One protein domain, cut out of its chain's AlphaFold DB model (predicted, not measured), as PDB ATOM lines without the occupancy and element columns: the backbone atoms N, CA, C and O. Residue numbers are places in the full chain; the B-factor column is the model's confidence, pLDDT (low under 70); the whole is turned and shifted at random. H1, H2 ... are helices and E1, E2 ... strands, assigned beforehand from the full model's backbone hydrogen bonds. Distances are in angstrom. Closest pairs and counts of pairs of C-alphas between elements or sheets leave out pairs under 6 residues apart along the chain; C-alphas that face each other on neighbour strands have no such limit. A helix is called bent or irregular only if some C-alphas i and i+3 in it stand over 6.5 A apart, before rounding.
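What this domain is: This is residues 200 to 273 and 276 to 314 of the 531 residues of an uncharacterized protein of Thermomonospora umbrina (UniProt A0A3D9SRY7). A loose cluster of four short helices has a two-stranded hairpin, E1 and E2, at one end, and the long loop of that hairpin reaches away from the body. H2 lies in the middle, with H1 running back alongside it, H4 packing on it at a steep angle and H3 near its other end; E2 lies beside H1, and residues 292 to 297 of the loop stick out. The printed part has 113 residues, with four named helices and then two named strands, in the order H1, H2, H3, H4, E1, E2; the sheet, E1 - E2, is antiparallel and the class is mostly helix. The whole is loose, with a radius of gyration of the C-alphas of 16.9 A, and elongated, with spans of 56 by 32 by 22 A.

How they stand to each other: H1, residues 210 to 223, and H2, residues 227 to 238, are close but not clearly touching, at a shallow tilt of 24 degrees, opposite ways; their closest C-alphas, of Leu 213 and Leu 230, are 7.2 A apart. H3, residues 244 to 258, is close to H2 but not clearly touching, at a steep tilt of 54 degrees; the closest C-alphas, of Arg 235 and Trp 251, are 7.6 A apart. H4, residues 261 to 271, touches H2 at a steep tilt of 64 degrees, with the C-alphas of Ser 231 and Ala 262 closest at 4.9 A. E1, residues 276 to 281, and E2, residues 307 to 313, form an antiparallel hairpin; N 278 and O 310 are 2.9 A apart and N 308 and O 280 are 2.8 A apart, both within hydrogen-bond range. The closest C-alphas of H1 and E2, of Leu 217 and Arg 312, are 6.2 A apart. Residues 225 to 226 form a short antiparallel pairing with residues 310 to 311 of E2. H3 is apart from H1, E1 and E2. Every O i to N i+4 pair is within hydrogen-bond range in H2, H3 and H4, against 8 of 10 in H1.

Where its parts are: H1, residues 210 to 223, begins at C-alpha 210 (88.742, 32.470, 85.554) and is 19.5 A long; it is irregular, with C-alphas 219 and 222 9.0 A apart. H2, residues 227 to 238, is 15.7 A long, H3, residues 244 to 258, is 21.0 A and H4, residues 261 to 271, is 15.5 A. E1, residues 276 to 281, is 16.2 A long. E2, residues 307 to 313, is 19.1 A long and ends at C-alpha 313 (75.868, 29.366, 89.252).

The domain as a whole: The two C-alphas farthest apart, of Asp 201 and Leu 295, are 57.6 A apart. Residues 274 to 275 are not printed, and C-alphas 273 and 276 are 7.1 A apart across the cut. The link from E1 to E2 is long, with 25 residues. The mean pLDDT of the printed part is 75.5, and residues 207 to 209 and 281 to 306 are under 70.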
ATOM      1  N   ASP A 200      94.677  28.497  69.958       84.31
ATOM      2  CA  ASP A 200      95.195  29.295  68.852       84.31
ATOM      3  C   ASP A 200      96.684  29.621  69.025       84.31
ATOM      4  O   ASP A 200      97.114  30.764  68.853       84.31
ATOM      5  N   ASP A 201      97.460  28.621  69.458       81.19
ATOM      6  CA  ASP A 201      98.920  28.693  69.625       81.19
ATOM      7  C   ASP A 201      99.404  29.913  70.444       81.19
ATOM      8  O   ASP A 201     100.501  30.444  70.242       81.19
ATOM      9  N   GLY A 202      98.589  30.384  71.392       80.75
ATOM     10  CA  GLY A 202      98.907  31.524  72.248       80.75
ATOM     11  C   GLY A 202      98.799  32.896  71.580       80.75
ATOM     12  O   GLY A 202      99.378  33.855  72.096       80.75
ATOM     13  N   ALA A 203      98.067  33.014  70.463       84.19
ATOM     14  CA  ALA A 203      97.815  34.289  69.785       84.19
ATOM     15  C   ALA A 203      97.182  35.345  70.714       84.19
ATOM     16  O   ALA A 203      97.500  36.531  70.615       84.19
ATOM     17  N   LEU A 204      96.323  34.907  71.638       87.75
ATOM     18  CA  LEU A 204      95.777  35.701  72.740       87.75
ATOM     19  C   LEU A 204      96.071  35.009  74.065       87.75
ATOM     20  O   LEU A 204      95.975  33.789  74.151       87.75
ATOM     21  N   ARG A 205      96.384  35.788  75.104       87.06
ATOM     22  CA  ARG A 205      96.653  35.281  76.457       87.06
ATOM     23  C   ARG A 205      95.543  35.710  77.397       87.06
ATOM     24  O   ARG A 205      95.551  36.842  77.859       87.06
ATOM     25  N   PHE A 206      94.620  34.810  77.716       78.38
ATOM     26  CA  PHE A 206      93.409  35.144  78.480       78.38
ATOM     27  C   PHE A 206      93.644  35.412  79.986       78.38
ATOM     28  O   PHE A 206      92.739  35.870  80.683       78.38
ATOM     29  N   GLY A 207      94.876  35.240  80.484       67.81
ATOM     30  CA  GLY A 207      95.261  35.539  81.870       67.81
ATOM     31  C   GLY A 207      94.640  34.582  82.899       67.81
ATOM     32  O   GLY A 207      93.861  33.705  82.561       67.81
ATOM     33  N   THR A 208      94.964  34.735  84.185       55.38
ATOM     34  CA  THR A 208      94.544  33.798  85.255       55.38
ATOM     35  C   THR A 208      93.178  34.129  85.877       55.38
ATOM     36  O   THR A 208      92.908  33.774  87.023       55.38
ATOM     37  N   SER A 209      92.312  34.852  85.167       62.28
ATOM     38  CA  SER A 209      91.132  35.510  85.756       62.28
ATOM     39  C   SER A 209      89.848  34.667  85.736       62.28
ATOM     40  O   SER A 209      88.768  35.217  85.939       62.28
ATOM     41  N   GLY A 210      89.922  33.348  85.514       72.62
ATOM     42  CA  GLY A 210      88.742  32.470  85.554       72.62
ATOM     43  C   GLY A 210      87.991  32.556  86.889       72.62
ATOM     44  O   GLY A 210      86.766  32.645  86.917       72.62
ATOM     45  N   GLY A 211      88.726  32.680  88.000       75.62
ATOM     46  CA  GLY A 211      88.127  32.902  89.318       75.62
ATOM     47  C   GLY A 211      87.348  34.218  89.440       75.62
ATOM     48  O   GLY A 211      86.308  34.261  90.091       75.62
ATOM     49  N   THR A 212      87.786  35.281  88.758       76.19
ATOM     50  CA  THR A 212      87.051  36.555  88.711       76.19
ATOM     51  C   THR A 212      85.690  36.380  88.046       76.19
ATOM     52  O   THR A 212      84.712  36.942  88.524       76.19
ATOM     53  N   LEU A 213      85.595  35.562  86.994       81.62
ATOM     54  CA  LEU A 213      84.321  35.285  86.321       81.62
ATOM     55  C   LEU A 213      83.341  34.562  87.248       81.62
ATOM     56  O   LEU A 213      82.168  34.922  87.292       81.62
ATOM     57  N   MET A 214      83.826  33.602  88.038       86.56
ATOM     58  CA  MET A 214      82.997  32.906  89.024       86.56
ATOM     59  C   MET A 214      82.484  33.849  90.119       86.56
ATOM     60  O   MET A 214      81.317  33.776  90.501       86.56
ATOM     61  N   ILE A 215      83.315  34.793  90.574       82.50
ATOM     62  CA  ILE A 215      82.896  35.834  91.524       82.50
ATOM     63  C   ILE A 215      81.872  36.782  90.882       82.50
ATOM     64  O   ILE A 215      80.875  37.119  91.514       82.50
ATOM     65  N   LEU A 216      82.064  37.187  89.624       79.94
ATOM     66  CA  LEU A 216      81.087  38.016  88.911       79.94
ATOM     67  C   LEU A 216      79.738  37.295  88.767       79.94
ATOM     68  O   LEU A 216      78.700  37.910  89.004       79.94
ATOM     69  N   LEU A 217      79.737  35.994  88.455       83.62
ATOM     70  CA  LEU A 217      78.523  35.168  88.423       83.62
ATOM     71  C   LEU A 217      77.859  35.072  89.806       83.62
ATOM     72  O   LEU A 217      76.640  35.204  89.912       83.62
ATOM     73  N   PHE A 218      78.647  34.914  90.873       86.38
ATOM     74  CA  PHE A 218      78.149  34.928  92.251       86.38
ATOM     75  C   PHE A 218      77.466  36.257  92.605       86.38
ATOM     76  O   PHE A 218      76.370  36.268  93.164       86.38
ATOM     77  N   LEU A 219      78.083  37.386  92.245       81.06
ATOM     78  CA  LEU A 219      77.538  38.722  92.498       81.06
ATOM     79  C   LEU A 219      76.311  39.030  91.627       81.06
ATOM     80  O   LEU A 219      75.414  39.750  92.069       81.06
ATOM     81  N   ALA A 220      76.244  38.465  90.419       80.19
ATOM     82  CA  ALA A 220      75.078  38.563  89.545       80.19
ATOM     83  C   ALA A 220      73.863  37.783  90.083       80.19
ATOM     84  O   ALA A 220      72.723  38.121  89.755       80.19
ATOM     85  N   ARG A 221      74.084  36.786  90.955       81.19
ATOM     86  CA  ARG A 221      73.041  35.974  91.606       81.19
ATOM     87  C   ARG A 221      72.017  35.452  90.584       81.19
ATOM     88  O   ARG A 221      72.374  34.891  89.553       81.19
ATOM     89  N   TRP A 222      70.732  35.668  90.864       75.88
ATOM     90  CA  TRP A 222      69.605  35.263  90.033       75.88
ATOM     91  C   TRP A 222      69.506  36.029  88.708       75.88
ATOM     92  O   TRP A 222      68.828  35.573  87.794       75.88
ATOM     93  N   ASP A 223      70.161  37.180  88.556       76.62
ATOM     94  CA  ASP A 223      70.129  37.898  87.276       76.62
ATOM     95  C   ASP A 223      71.028  37.198  86.244       76.62
ATOM     96  O   ASP A 223      70.708  37.168  85.056       76.62
ATOM     97  N   GLY A 224      72.099  36.548  86.715       81.81
ATOM     98  CA  GLY A 224      73.090  35.884  85.874       81.81
ATOM     99  C   GLY A 224      73.881  36.858  84.993       81.81
ATOM    100  O   GLY A 224      73.702  38.075  85.047       81.81
ATOM    101  N   LEU A 225      74.781  36.319  84.171       81.25
ATOM    102  CA  LEU A 225      75.574  37.098  83.214       81.25
ATOM    103  C   LEU A 225      75.405  36.558  81.799       81.25
ATOM    104  O   LEU A 225      75.437  35.351  81.579       81.25
ATOM    105  N   SER A 226      75.250  37.450  80.823       84.75
ATOM    106  CA  SER A 226      75.230  37.048  79.417       84.75
ATOM    107  C   SER A 226      76.631  36.677  78.930       84.75
ATOM    108  O   SER A 226      77.633  37.221  79.407       84.75
ATOM    109  N   ALA A 227      76.703  35.808  77.916       87.25
ATOM    110  CA  ALA A 227      77.963  35.489  77.247       87.25
ATOM    111  C   ALA A 227      78.656  36.755  76.718       87.25
ATOM    112  O   ALA A 227      79.856  36.907  76.896       87.25
ATOM    113  N   ALA A 228      77.892  37.722  76.195       82.12
ATOM    114  CA  ALA A 228      78.427  39.004  75.735       82.12
ATOM    115  C   ALA A 228      79.141  39.791  76.849       82.12
ATOM    116  O   ALA A 228      80.215  40.339  76.620       82.12
ATOM    117  N   HIS A 229      78.580  39.834  78.064       78.50
ATOM    118  CA  HIS A 229      79.233  40.509  79.187       78.50
ATOM    119  C   HIS A 229      80.526  39.794  79.599       78.50
ATOM    120  O   HIS A 229      81.558  40.434  79.786       78.50
ATOM    121  N   LEU A 230      80.491  38.462  79.692       82.12
ATOM    122  CA  LEU A 230      81.676  37.661  80.011       82.12
ATOM    123  C   LEU A 230      82.749  37.766  78.917       82.12
ATOM    124  O   LEU A 230      83.937  37.793  79.231       82.12
ATOM    125  N   SER A 231      82.341  37.878  77.652       86.12
ATOM    126  CA  SER A 231      83.232  38.058  76.504       86.12
ATOM    127  C   SER A 231      83.993  39.377  76.602       86.12
ATOM    128  O   SER A 231      85.204  39.397  76.399       86.12
ATOM    129  N   GLU A 232      83.338  40.461  77.034       82.69
ATOM    130  CA  GLU A 232      84.015  41.735  77.297       82.69
ATOM    131  C   GLU A 232      85.039  41.631  78.435       82.69
ATOM    132  O   GLU A 232      86.168  42.094  78.276       82.69
ATOM    133  N   VAL A 233      84.704  40.955  79.539       80.31
ATOM    134  CA  VAL A 233      85.652  40.732  80.650       80.31
ATOM    135  C   VAL A 233      86.864  39.913  80.187       80.31
ATOM    136  O   VAL A 233      88.012  40.267  80.472       80.31
ATOM    137  N   LEU A 234      86.631  38.837  79.428       84.12
ATOM    138  CA  LEU A 234      87.692  38.015  78.846       84.12
ATOM    139  C   LEU A 234      88.550  38.819  77.864       84.12
ATOM    140  O   LEU A 234      89.775  38.714  77.897       84.12
ATOM    141  N   ARG A 235      87.928  39.657  77.028       85.81
ATOM    142  CA  ARG A 235      88.612  40.540  76.077       85.81
ATOM    143  C   ARG A 235      89.523  41.521  76.794       85.81
ATOM    144  O   ARG A 235      90.684  41.648  76.411       85.81
ATOM    145  N   GLU A 236      89.027  42.192  77.830       82.12
ATOM    146  CA  GLU A 236      89.804  43.134  78.642       82.12
ATOM    147  C   GLU A 236      91.027  42.483  79.291       82.12
ATOM    148  O   GLU A 236      92.085  43.108  79.374       82.12
ATOM    149  N   GLY A 237      90.909  41.225  79.723       81.88
ATOM    150  CA  GLY A 237      92.048  40.425  80.170       81.88
ATOM    151  C   GLY A 237      93.011  40.094  79.029       81.88
ATOM    152  O   GLY A 237      94.208  40.354  79.139       81.88
ATOM    153  N   ALA A 238      92.481  39.576  77.919       86.50
ATOM    154  CA  ALA A 238      93.256  39.006  76.822       86.50
ATOM    155  C   ALA A 238      94.094  40.019  76.035       86.50
ATOM    156  O   ALA A 238      95.160  39.679  75.519       86.50
ATOM    157  N   VAL A 239      93.609  41.259  75.915       86.81
ATOM    158  CA  VAL A 239      94.251  42.296  75.092       86.81
ATOM    159  C   VAL A 239      94.883  43.424  75.900       86.81
ATOM    160  O   VAL A 239      95.356  44.393  75.306       86.81
ATOM    161  N   ARG A 240      94.905  43.313  77.234       82.88
ATOM    162  CA  ARG A 240      95.344  44.365  78.167       82.88
ATOM    163  C   ARG A 240      96.680  45.003  77.791       82.88
ATOM    164  O   ARG A 240      96.817  46.221  77.842       82.88
ATOM    165  N   ASP A 241      97.636  44.172  77.385       86.19
ATOM    166  CA  ASP A 241      99.015  44.579  77.112       86.19
ATOM    167  C   ASP A 241      99.281  44.842  75.615       86.19
ATOM    168  O   ASP A 241     100.431  44.983  75.193       86.19
ATOM    169  N   LEU A 242      98.228  44.906  74.789       89.44
ATOM    170  CA  LEU A 242      98.330  45.055  73.337       89.44
ATOM    171  C   LEU A 242      97.923  46.458  72.855       89.44
ATOM    172  O   LEU A 242      96.957  47.045  73.347       89.44
ATOM    173  N   PRO A 243      98.576  46.996  71.804       93.56
ATOM    174  CA  PRO A 243      98.102  48.199  71.127       93.56
ATOM    175  C   PRO A 243      96.696  48.003  70.536       93.56
ATOM    176  O   PRO A 243      96.412  46.971  69.932       93.56
ATOM    177  N   ALA A 244      95.837  49.025  70.608       90.12
ATOM    178  CA  ALA A 244      94.416  48.926  70.238       90.12
ATOM    179  C   ALA A 244      94.133  48.431  68.801       90.12
ATOM    180  O   ALA A 244      93.078  47.851  68.545       90.12
ATOM    181  N   GLY A 245      95.037  48.685  67.848       91.19
ATOM    182  CA  GLY A 245      94.931  48.156  66.481       91.19
ATOM    183  C   GLY A 245      95.134  46.641  66.441       91.19
ATOM    184  O   GLY A 245      94.258  45.917  65.975       91.19
ATOM    185  N   THR A 246      96.244  46.179  67.016       92.31
ATOM    186  CA  THR A 246      96.606  44.761  67.142       92.31
ATOM    187  C   THR A 246      95.600  43.988  67.992       92.31
ATOM    188  O   THR A 246      95.207  42.891  67.619       92.31
ATOM    189  N   ALA A 247      95.121  44.579  69.091       90.38
ATOM    190  CA  ALA A 247      94.095  43.997  69.954       90.38
ATOM    191  C   ALA A 247      92.815  43.648  69.179       90.38
ATOM    192  O   ALA A 247      92.313  42.533  69.282       90.38
ATOM    193  N   ARG A 248      92.304  44.591  68.370       91.19
ATOM    194  CA  ARG A 248      91.097  44.373  67.554       91.19
ATOM    195  C   ARG A 248      91.301  43.288  66.504       91.19
ATOM    196  O   ARG A 248      90.411  42.468  66.312       91.19
ATOM    197  N   GLU A 249      92.448  43.295  65.834       94.38
ATOM    198  CA  GLU A 249      92.772  42.317  64.796       94.38
ATOM    199  C   GLU A 249      92.915  40.902  65.371       94.38
ATOM    200  O   GLU A 249      92.260  39.981  64.888       94.38
ATOM    201  N   LEU A 250      93.706  40.729  66.434       93.31
ATOM    202  CA  LEU A 250      93.909  39.425  67.067       93.31
ATOM    203  C   LEU A 250      92.616  38.876  67.674       93.31
ATOM    204  O   LEU A 250      92.313  37.705  67.472       93.31
ATOM    205  N   TRP A 251      91.818  39.717  68.341       92.56
ATOM    206  CA  TRP A 251      90.512  39.315  68.867       92.56
ATOM    207  C   TRP A 251      89.560  38.838  67.769       92.56
ATOM    208  O   TRP A 251      88.967  37.764  67.885       92.56
ATOM    209  N   ALA A 252      89.441  39.603  66.680       93.31
ATOM    210  CA  ALA A 252      88.585  39.237  65.557       93.31
ATOM    211  C   ALA A 252      89.044  37.924  64.905       93.31
ATOM    212  O   ALA A 252      88.228  37.032  64.683       93.31
ATOM    213  N   ASN A 253      90.348  37.771  64.658       94.06
ATOM    214  CA  ASN A 253      90.909  36.568  64.044       94.06
ATOM    215  C   ASN A 253      90.756  35.327  64.930       94.06
ATOM    216  O   ASN A 253      90.483  34.242  64.417       94.06
ATOM    217  N   TRP A 254      90.924  35.472  66.246       93.88
ATOM    218  CA  TRP A 254      90.712  34.387  67.202       93.88
ATOM    219  C   TRP A 254      89.240  33.965  67.226       93.88
ATOM    220  O   TRP A 254      88.934  32.784  67.082       93.88
ATOM    221  N   THR A 255      88.324  34.936  67.311       92.94
ATOM    222  CA  THR A 255      86.874  34.685  67.386       92.94
ATOM    223  C   THR A 255      86.333  34.047  66.106       92.94
ATOM    224  O   THR A 255      85.495  33.156  66.160       92.94
ATOM    225  N   VAL A 256      86.836  34.451  64.933       93.88
ATOM    226  CA  VAL A 256      86.461  33.837  63.646       93.88
ATOM    227  C   VAL A 256      86.883  32.367  63.570       93.88
ATOM    228  O   VAL A 256      86.180  31.568  62.956       93.88
ATOM    229  N   ARG A 257      88.025  32.007  64.166       90.69
ATOM    230  CA  ARG A 257      88.567  30.641  64.113       90.69
ATOM    231  C   ARG A 257      87.946  29.709  65.146       90.69
ATOM    232  O   ARG A 257      87.678  28.560  64.819       90.69
ATOM    233  N   ASN A 258      87.725  30.205  66.362       90.19
ATOM    234  CA  ASN A 258      87.344  29.375  67.505       90.19
ATOM    235  C   ASN A 258      85.883  29.564  67.944       90.19
ATOM    236  O   ASN A 258      85.331  28.687  68.600       90.19
ATOM    237  N   GLY A 259      85.241  30.674  67.573       93.12
ATOM    238  CA  GLY A 259      83.981  31.132  68.166       93.12
ATOM    239  C   GLY A 259      84.209  32.125  69.313       93.12
ATOM    240  O   GLY A 259      85.326  32.588  69.528       93.12
ATOM    241  N   ASP A 260      83.147  32.487  70.039       91.94
ATOM    242  CA  ASP A 260      83.247  33.392  71.196       91.94
ATOM    243  C   ASP A 260      83.915  32.670  72.388       91.94
ATOM    244  O   ASP A 260      83.405  31.631  72.822       91.94
ATOM    245  N   PRO A 261      85.023  33.193  72.954       91.75
ATOM    246  CA  PRO A 261      85.687  32.552  74.088       91.75
ATOM    247  C   PRO A 261      84.784  32.391  75.318       91.75
ATOM    248  O   PRO A 261      84.933  31.418  76.058       91.75
ATOM    249  N   ALA A 262      83.833  33.306  75.537       90.94
ATOM    250  CA  ALA A 262      82.889  33.193  76.646       90.94
ATOM    251  C   ALA A 262      81.921  32.020  76.455       90.94
ATOM    252  O   ALA A 262      81.626  31.311  77.413       90.94
ATOM    253  N   GLU A 263      81.462  31.782  75.225       94.25
ATOM    254  CA  GLU A 263      80.569  30.663  74.907       94.25
ATOM    255  C   GLU A 263      81.258  29.312  75.108       94.25
ATOM    256  O   GLU A 263      80.647  28.381  75.639       94.25
ATOM    257  N   ILE A 264      82.541  29.229  74.741       94.00
ATOM    258  CA  ILE A 264      83.382  28.046  74.953       94.00
ATOM    259  C   ILE A 264      83.558  27.783  76.451       94.00
ATOM    260  O   ILE A 264      83.267  26.684  76.920       94.00
ATOM    261  N   LEU A 265      83.981  28.795  77.217       92.62
ATOM    262  CA  LEU A 265      84.195  28.649  78.656       92.62
ATOM    263  C   LEU A 265      82.901  28.277  79.387       92.62
ATOM    264  O   LEU A 265      82.901  27.378  80.223       92.62
ATOM    265  N   LEU A 266      81.785  28.928  79.053       94.06
ATOM    266  CA  LEU A 266      80.489  28.586  79.627       94.06
ATOM    267  C   LEU A 266      80.084  27.147  79.295       94.06
ATOM    268  O   LEU A 266      79.420  26.519  80.106       94.06
ATOM    269  N   ALA A 267      80.449  26.616  78.124       94.81
ATOM    270  CA  ALA A 267      80.109  25.242  77.750       94.81
ATOM    271  C   ALA A 267      80.919  24.248  78.588       94.81
ATOM    272  O   ALA A 267      80.391  23.233  79.027       94.81
ATOM    273  N   TRP A 268      82.179  24.577  78.879       94.75
ATOM    274  CA  TRP A 268      83.014  23.782  79.775       94.75
ATOM    275  C   TRP A 268      82.488  23.790  81.211       94.75
ATOM    276  O   TRP A 268      82.426  22.743  81.849       94.75
ATOM    277  N   LEU A 269      82.083  24.960  81.711       96.31
ATOM    278  CA  LEU A 269      81.508  25.091  83.048       96.31
ATOM    279  C   LEU A 269      80.132  24.419  83.157       96.31
ATOM    280  O   LEU A 269      79.798  23.901  84.218       96.31
ATOM    281  N   GLU A 270      79.348  24.407  82.082       96.38
ATOM    282  CA  GLU A 270      78.060  23.711  82.011       96.38
ATOM    283  C   GLU A 270      78.243  22.188  81.977       96.38
ATOM    284  O   GLU A 270      77.573  21.481  82.721       96.38
ATOM    285  N   GLU A 271      79.210  21.672  81.212       95.81
ATOM    286  CA  GLU A 271      79.561  20.239  81.199       95.81
ATOM    287  C   GLU A 271      80.070  19.745  82.563       95.81
ATOM    288  O   GLU A 271      79.827  18.603  82.961       95.81
ATOM    289  N   LEU A 272      80.763  20.619  83.297       96.75
ATOM    290  CA  LEU A 272      81.168  20.384  84.680       96.75
ATOM    291  C   LEU A 272      79.989  20.496  85.667       96.75
ATOM    292  O   LEU A 272      80.089  20.023  86.799       96.75
ATOM    293  N   GLY A 273      78.874  21.111  85.271       96.94
ATOM    294  CA  GLY A 273      77.739  21.387  86.149       96.94
ATOM    295  C   GLY A 273      77.995  22.527  87.138       96.94
ATOM    296  O   GLY A 273      77.346  22.584  88.175       96.94
ATOM    297  N   GLU A 276      74.538  26.872  84.992       95.06
ATOM    298  CA  GLU A 276      73.385  26.594  84.141       95.06
ATOM    299  C   GLU A 276      73.126  27.784  83.215       95.06
ATOM    300  O   GLU A 276      73.423  28.936  83.554       95.06
ATOM    301  N   ARG A 277      72.559  27.519  82.034       91.94
ATOM    302  CA  ARG A 277      72.168  28.559  81.079       91.94
ATOM    303  C   ARG A 277      70.654  28.686  81.026       91.94
ATOM    304  O   ARG A 277      69.955  27.765  80.615       91.94
ATOM    305  N   CYS A 278      70.153  29.862  81.377       87.00
ATOM    306  CA  CYS A 278      68.728  30.163  81.380       87.00
ATOM    307  C   CYS A 278      68.394  31.198  80.305       87.00
ATOM    308  O   CYS A 278      69.170  32.121  80.051       87.00
ATOM    309  N   GLU A 279      67.208  31.091  79.711       83.94
ATOM    310  CA  GLU A 279      66.632  32.195  78.947       83.94
ATOM    311  C   GLU A 279      65.868  33.122  79.887       83.94
ATOM    312  O   GLU A 279      65.013  32.685  80.659       83.94
ATOM    313  N   VAL A 280      66.187  34.412  79.827       72.88
ATOM    314  CA  VAL A 280      65.505  35.459  80.586       72.88
ATOM    315  C   VAL A 280      64.956  36.513  79.625       72.88
ATOM    316  O   VAL A 280      65.582  36.781  78.596       72.88
ATOM    317  N   PRO A 281      63.798  37.129  79.913       67.31
ATOM    318  CA  PRO A 281      63.312  38.258  79.127       67.31
ATOM    319  C   PRO A 281      64.358  39.379  79.094       67.31
ATOM    320  O   PRO A 281      64.964  39.692  80.120       67.31
ATOM    321  N   VAL A 282      64.575  39.999  77.932       58.97
ATOM    322  CA  VAL A 282      65.444  41.173  77.816       58.97
ATOM    323  C   VAL A 282      64.783  42.327  78.560       58.97
ATOM    324  O   VAL A 282      63.902  43.013  78.053       58.97
ATOM    325  N   THR A 283      65.231  42.585  79.780       52.81
ATOM    326  CA  THR A 283      65.007  43.878  80.423       52.81
ATOM    327  C   THR A 283      65.957  44.891  79.791       52.81
ATOM    328  O   THR A 283      67.154  44.628  79.671       52.81
ATOM    329  N   VAL A 284      65.422  46.028  79.338       32.97
ATOM    330  CA  VAL A 284      66.154  47.080  78.607       32.97
ATOM    331  C   VAL A 284      67.520  47.374  79.270       32.97
ATOM    332  O   VAL A 284      67.558  47.607  80.482       32.97
ATOM    333  N   PRO A 285      68.649  47.382  78.529       29.53
ATOM    334  CA  PRO A 285      69.969  47.649  79.103       29.53
ATOM    335  C   PRO A 285      69.994  48.990  79.850       29.53
ATOM    336  O   PRO A 285      69.624  50.021  79.292       29.53
ATOM    337  N   GLY A 286      70.422  48.975  81.116       32.28
ATOM    338  CA  GLY A 286      70.436  50.154  81.997       32.28
ATOM    339  C   GLY A 286      69.218  50.286  82.916       32.28
ATOM    340  O   GLY A 286      69.190  51.171  83.768       32.28
ATOM    341  N   ALA A 287      68.250  49.378  82.802       28.88
ATOM    342  CA  ALA A 287      67.106  49.264  83.684       28.88
ATOM    343  C   ALA A 287      67.172  47.939  84.460       28.88
ATOM    344  O   ALA A 287      66.401  47.018  84.203       28.88
ATOM    345  N   VAL A 288      68.006  47.872  85.506       29.58
ATOM    346  CA  VAL A 288      67.593  47.115  86.704       29.58
ATOM    347  C   VAL A 288      66.476  47.937  87.346       29.58
ATOM    348  O   VAL A 288      66.625  48.562  88.393       29.58
ATOM    349  N   THR A 289      65.341  48.020  86.655       29.73
ATOM    350  CA  THR A 289      64.134  48.601  87.209       29.73
ATOM    351  C   THR A 289      63.495  47.489  88.014       29.73
ATOM    352  O   THR A 289      62.540  46.849  87.592       29.73
ATOM    353  N   ILE A 290      64.009  47.275  89.226       33.47
ATOM    354  CA  ILE A 290      63.152  46.782  90.298       33.47
ATOM    355  C   ILE A 290      62.216  47.952  90.642       33.47
ATOM    356  O   ILE A 290      62.403  48.709  91.601       33.47
ATOM    357  N   SER A 291      61.231  48.167  89.780       30.95
ATOM    358  CA  SER A 291      60.061  48.988  90.050       30.95
ATOM    359  C   SER A 291      59.087  48.109  90.808       30.95
ATOM    360  O   SER A 291      58.104  47.625  90.259       30.95
ATOM    361  N   PHE A 292      59.372  47.901  92.089       32.75
ATOM    362  CA  PHE A 292      58.267  47.787  93.018       32.75
ATOM    363  C   PHE A 292      57.671  49.186  93.112       32.75
ATOM    364  O   PHE A 292      58.347  50.138  93.507       32.75
ATOM    365  N   THR A 293      56.409  49.328  92.714       34.41
ATOM    366  CA  THR A 293      55.610  50.375  93.344       34.41
ATOM    367  C   THR A 293      55.555  50.060  94.847       34.41
ATOM    368  O   THR A 293      55.650  48.886  95.220       34.41
ATOM    369  N   PRO A 294      55.376  51.056  95.728       35.12
ATOM    370  CA  PRO A 294      55.273  50.846  97.178       35.12
ATOM    371  C   PRO A 294      54.202  49.827  97.628       35.12
ATOM    372  O   PRO A 294      54.150  49.503  98.808       35.12
ATOM    373  N   LEU A 295      53.358  49.341  96.705       35.88
ATOM    374  CA  LEU A 295      52.237  48.416  96.905       35.88
ATOM    375  C   LEU A 295      52.362  47.128  96.071       35.88
ATOM    376  O   LEU A 295      51.367  46.488  95.748       35.88
ATOM    377  N   GLY A 296      53.578  46.760  95.655       35.56
ATOM    378  CA  GLY A 296      53.821  45.442  95.066       35.56
ATOM    379  C   GLY A 296      53.141  45.190  93.717       35.56
ATOM    380  O   GLY A 296      52.914  44.032  93.377       35.56
ATOM    381  N   VAL A 297      52.829  46.226  92.928       31.39
ATOM    382  CA  VAL A 297      52.450  46.032  91.517       31.39
ATOM    383  C   VAL A 297      53.734  45.767  90.727       31.39
ATOM    384  O   VAL A 297      54.555  46.688  90.635       31.39
ATOM    385  N   PRO A 298      53.943  44.553  90.181       32.97
ATOM    386  CA  PRO A 298      55.044  44.298  89.265       32.97
ATOM    387  C   PRO A 298      54.804  45.124  88.001       32.97
ATOM    388  O   PRO A 298      53.705  45.098  87.448       32.97
ATOM    389  N   ILE A 299      55.813  45.852  87.528       36.22
ATOM    390  CA  ILE A 299      55.794  46.297  86.134       36.22
ATOM    391  C   ILE A 299      56.114  45.053  85.310       36.22
ATOM    392  O   ILE A 299      57.231  44.541  85.382       36.22
ATOM    393  N   GLU A 300      55.110  44.527  84.610       35.00
ATOM    394  CA  GLU A 300      55.299  43.423  83.672       35.00
ATOM    395  C   GLU A 300      56.389  43.808  82.667       35.00
ATOM    396  O   GLU A 300      56.369  44.902  82.096       35.00
ATOM    397  N   ALA A 301      57.368  42.919  82.489       39.31
ATOM    398  CA  ALA A 301      58.339  43.054  81.415       39.31
ATOM    399  C   ALA A 301      57.575  43.136  80.088       39.31
ATOM    400  O   ALA A 301      56.645  42.360  79.873       39.31
ATOM    401  N   ASP A 302      57.954  44.076  79.221       40.25
ATOM    402  CA  ASP A 302      57.361  44.204  77.893       40.25
ATOM    403  C   ASP A 302      57.513  42.864  77.145       40.25
ATOM    404  O   ASP A 302      58.642  42.474  76.836       40.25
ATOM    405  N   PRO A 303      56.415  42.144  76.843       42.69
ATOM    406  CA  PRO A 303      56.478  40.843  76.183       42.69
ATOM    407  C   PRO A 303      56.983  40.929  74.732       42.69
ATOM    408  O   PRO A 303      57.169  39.895  74.092       42.69
ATOM    409  N   SER A 304      57.198  42.138  74.193       48.44
ATOM    410  CA  SER A 304      57.841  42.357  72.893       48.44
ATOM    411  C   SER A 304      59.374  42.415  72.957       48.44
ATOM    412  O   SER A 304      60.028  42.342  71.914       48.44
ATOM    413  N   ALA A 305      59.964  42.498  74.155       54.53
ATOM    414  CA  ALA A 305      61.399  42.359  74.336       54.53
ATOM    415  C   ALA A 305      61.767  40.869  74.238       54.53
ATOM    416  O   ALA A 305      61.241  40.046  74.984       54.53
ATOM    417  N   GLY A 306      62.627  40.503  73.283       63.81
ATOM    418  CA  GLY A 306      63.059  39.113  73.084       63.81
ATOM    419  C   GLY A 306      63.700  38.490  74.335       63.81
ATOM    420  O   GLY A 306      63.865  39.148  75.357       63.81
ATOM    421  N   THR A 307      64.091  37.220  74.275       70.25
ATOM    422  CA  THR A 307      64.849  36.580  75.361       70.25
ATOM    423  C   THR A 307      66.354  36.748  75.150       70.25
ATOM    424  O   THR A 307      66.840  36.836  74.022       70.25
ATOM    425  N   THR A 308      67.108  36.825  76.244       80.06
ATOM    426  CA  THR A 308      68.570  36.719  76.248       80.06
ATOM    427  C   THR A 308      68.982  35.522  77.087       80.06
ATOM    428  O   THR A 308      68.320  35.176  78.066       80.06
ATOM    429  N   ARG A 309      70.077  34.871  76.699       88.50
ATOM    430  CA  ARG A 309      70.634  33.745  77.443       88.50
ATOM    431  C   ARG A 309      71.634  34.261  78.472       88.50
ATOM    432  O   ARG A 309      72.561  34.996  78.125       88.50
ATOM    433  N   VAL A 310      71.448  33.865  79.724       88.81
ATOM    434  CA  VAL A 310      72.335  34.194  80.846       88.81
ATOM    435  C   VAL A 310      72.834  32.924  81.516       88.81
ATOM    436  O   VAL A 310      72.131  31.918  81.557       88.81
ATOM    437  N   ALA A 311      74.050  32.982  82.044       91.31
ATOM    438  CA  ALA A 311      74.637  31.951  82.877       91.31
ATOM    439  C   ALA A 311      74.429  32.281  84.359       91.31
ATOM    440  O   ALA A 311      74.602  33.432  84.772       91.31
ATOM    441  N   ARG A 312      74.088  31.269  85.153       92.56
ATOM    442  CA  ARG A 312      73.960  31.333  86.616       92.56
ATOM    443  C   ARG A 312      74.789  30.229  87.249       92.56
ATOM    444  O   ARG A 312      75.013  29.200  86.622       92.56
ATOM    445  N   LEU A 313      75.233  30.436  88.485       95.00
ATOM    446  CA  LEU A 313      75.868  29.366  89.252       95.00
ATOM    447  C   LEU A 313      74.827  28.303  89.610       95.00
ATOM    448  O   LEU A 313      73.755  28.634  90.115       95.00
ATOM    449  N   THR A 314      75.176  27.038  89.395       96.06
ATOM    450  CA  THR A 314      74.461  25.901  89.994       96.06
ATOM    451  C   THR A 314      74.764  25.833  91.497       96.06
ATOM    452  O   THR A 314      75.666  26.534  91.974       96.06
TER     453      THR A 314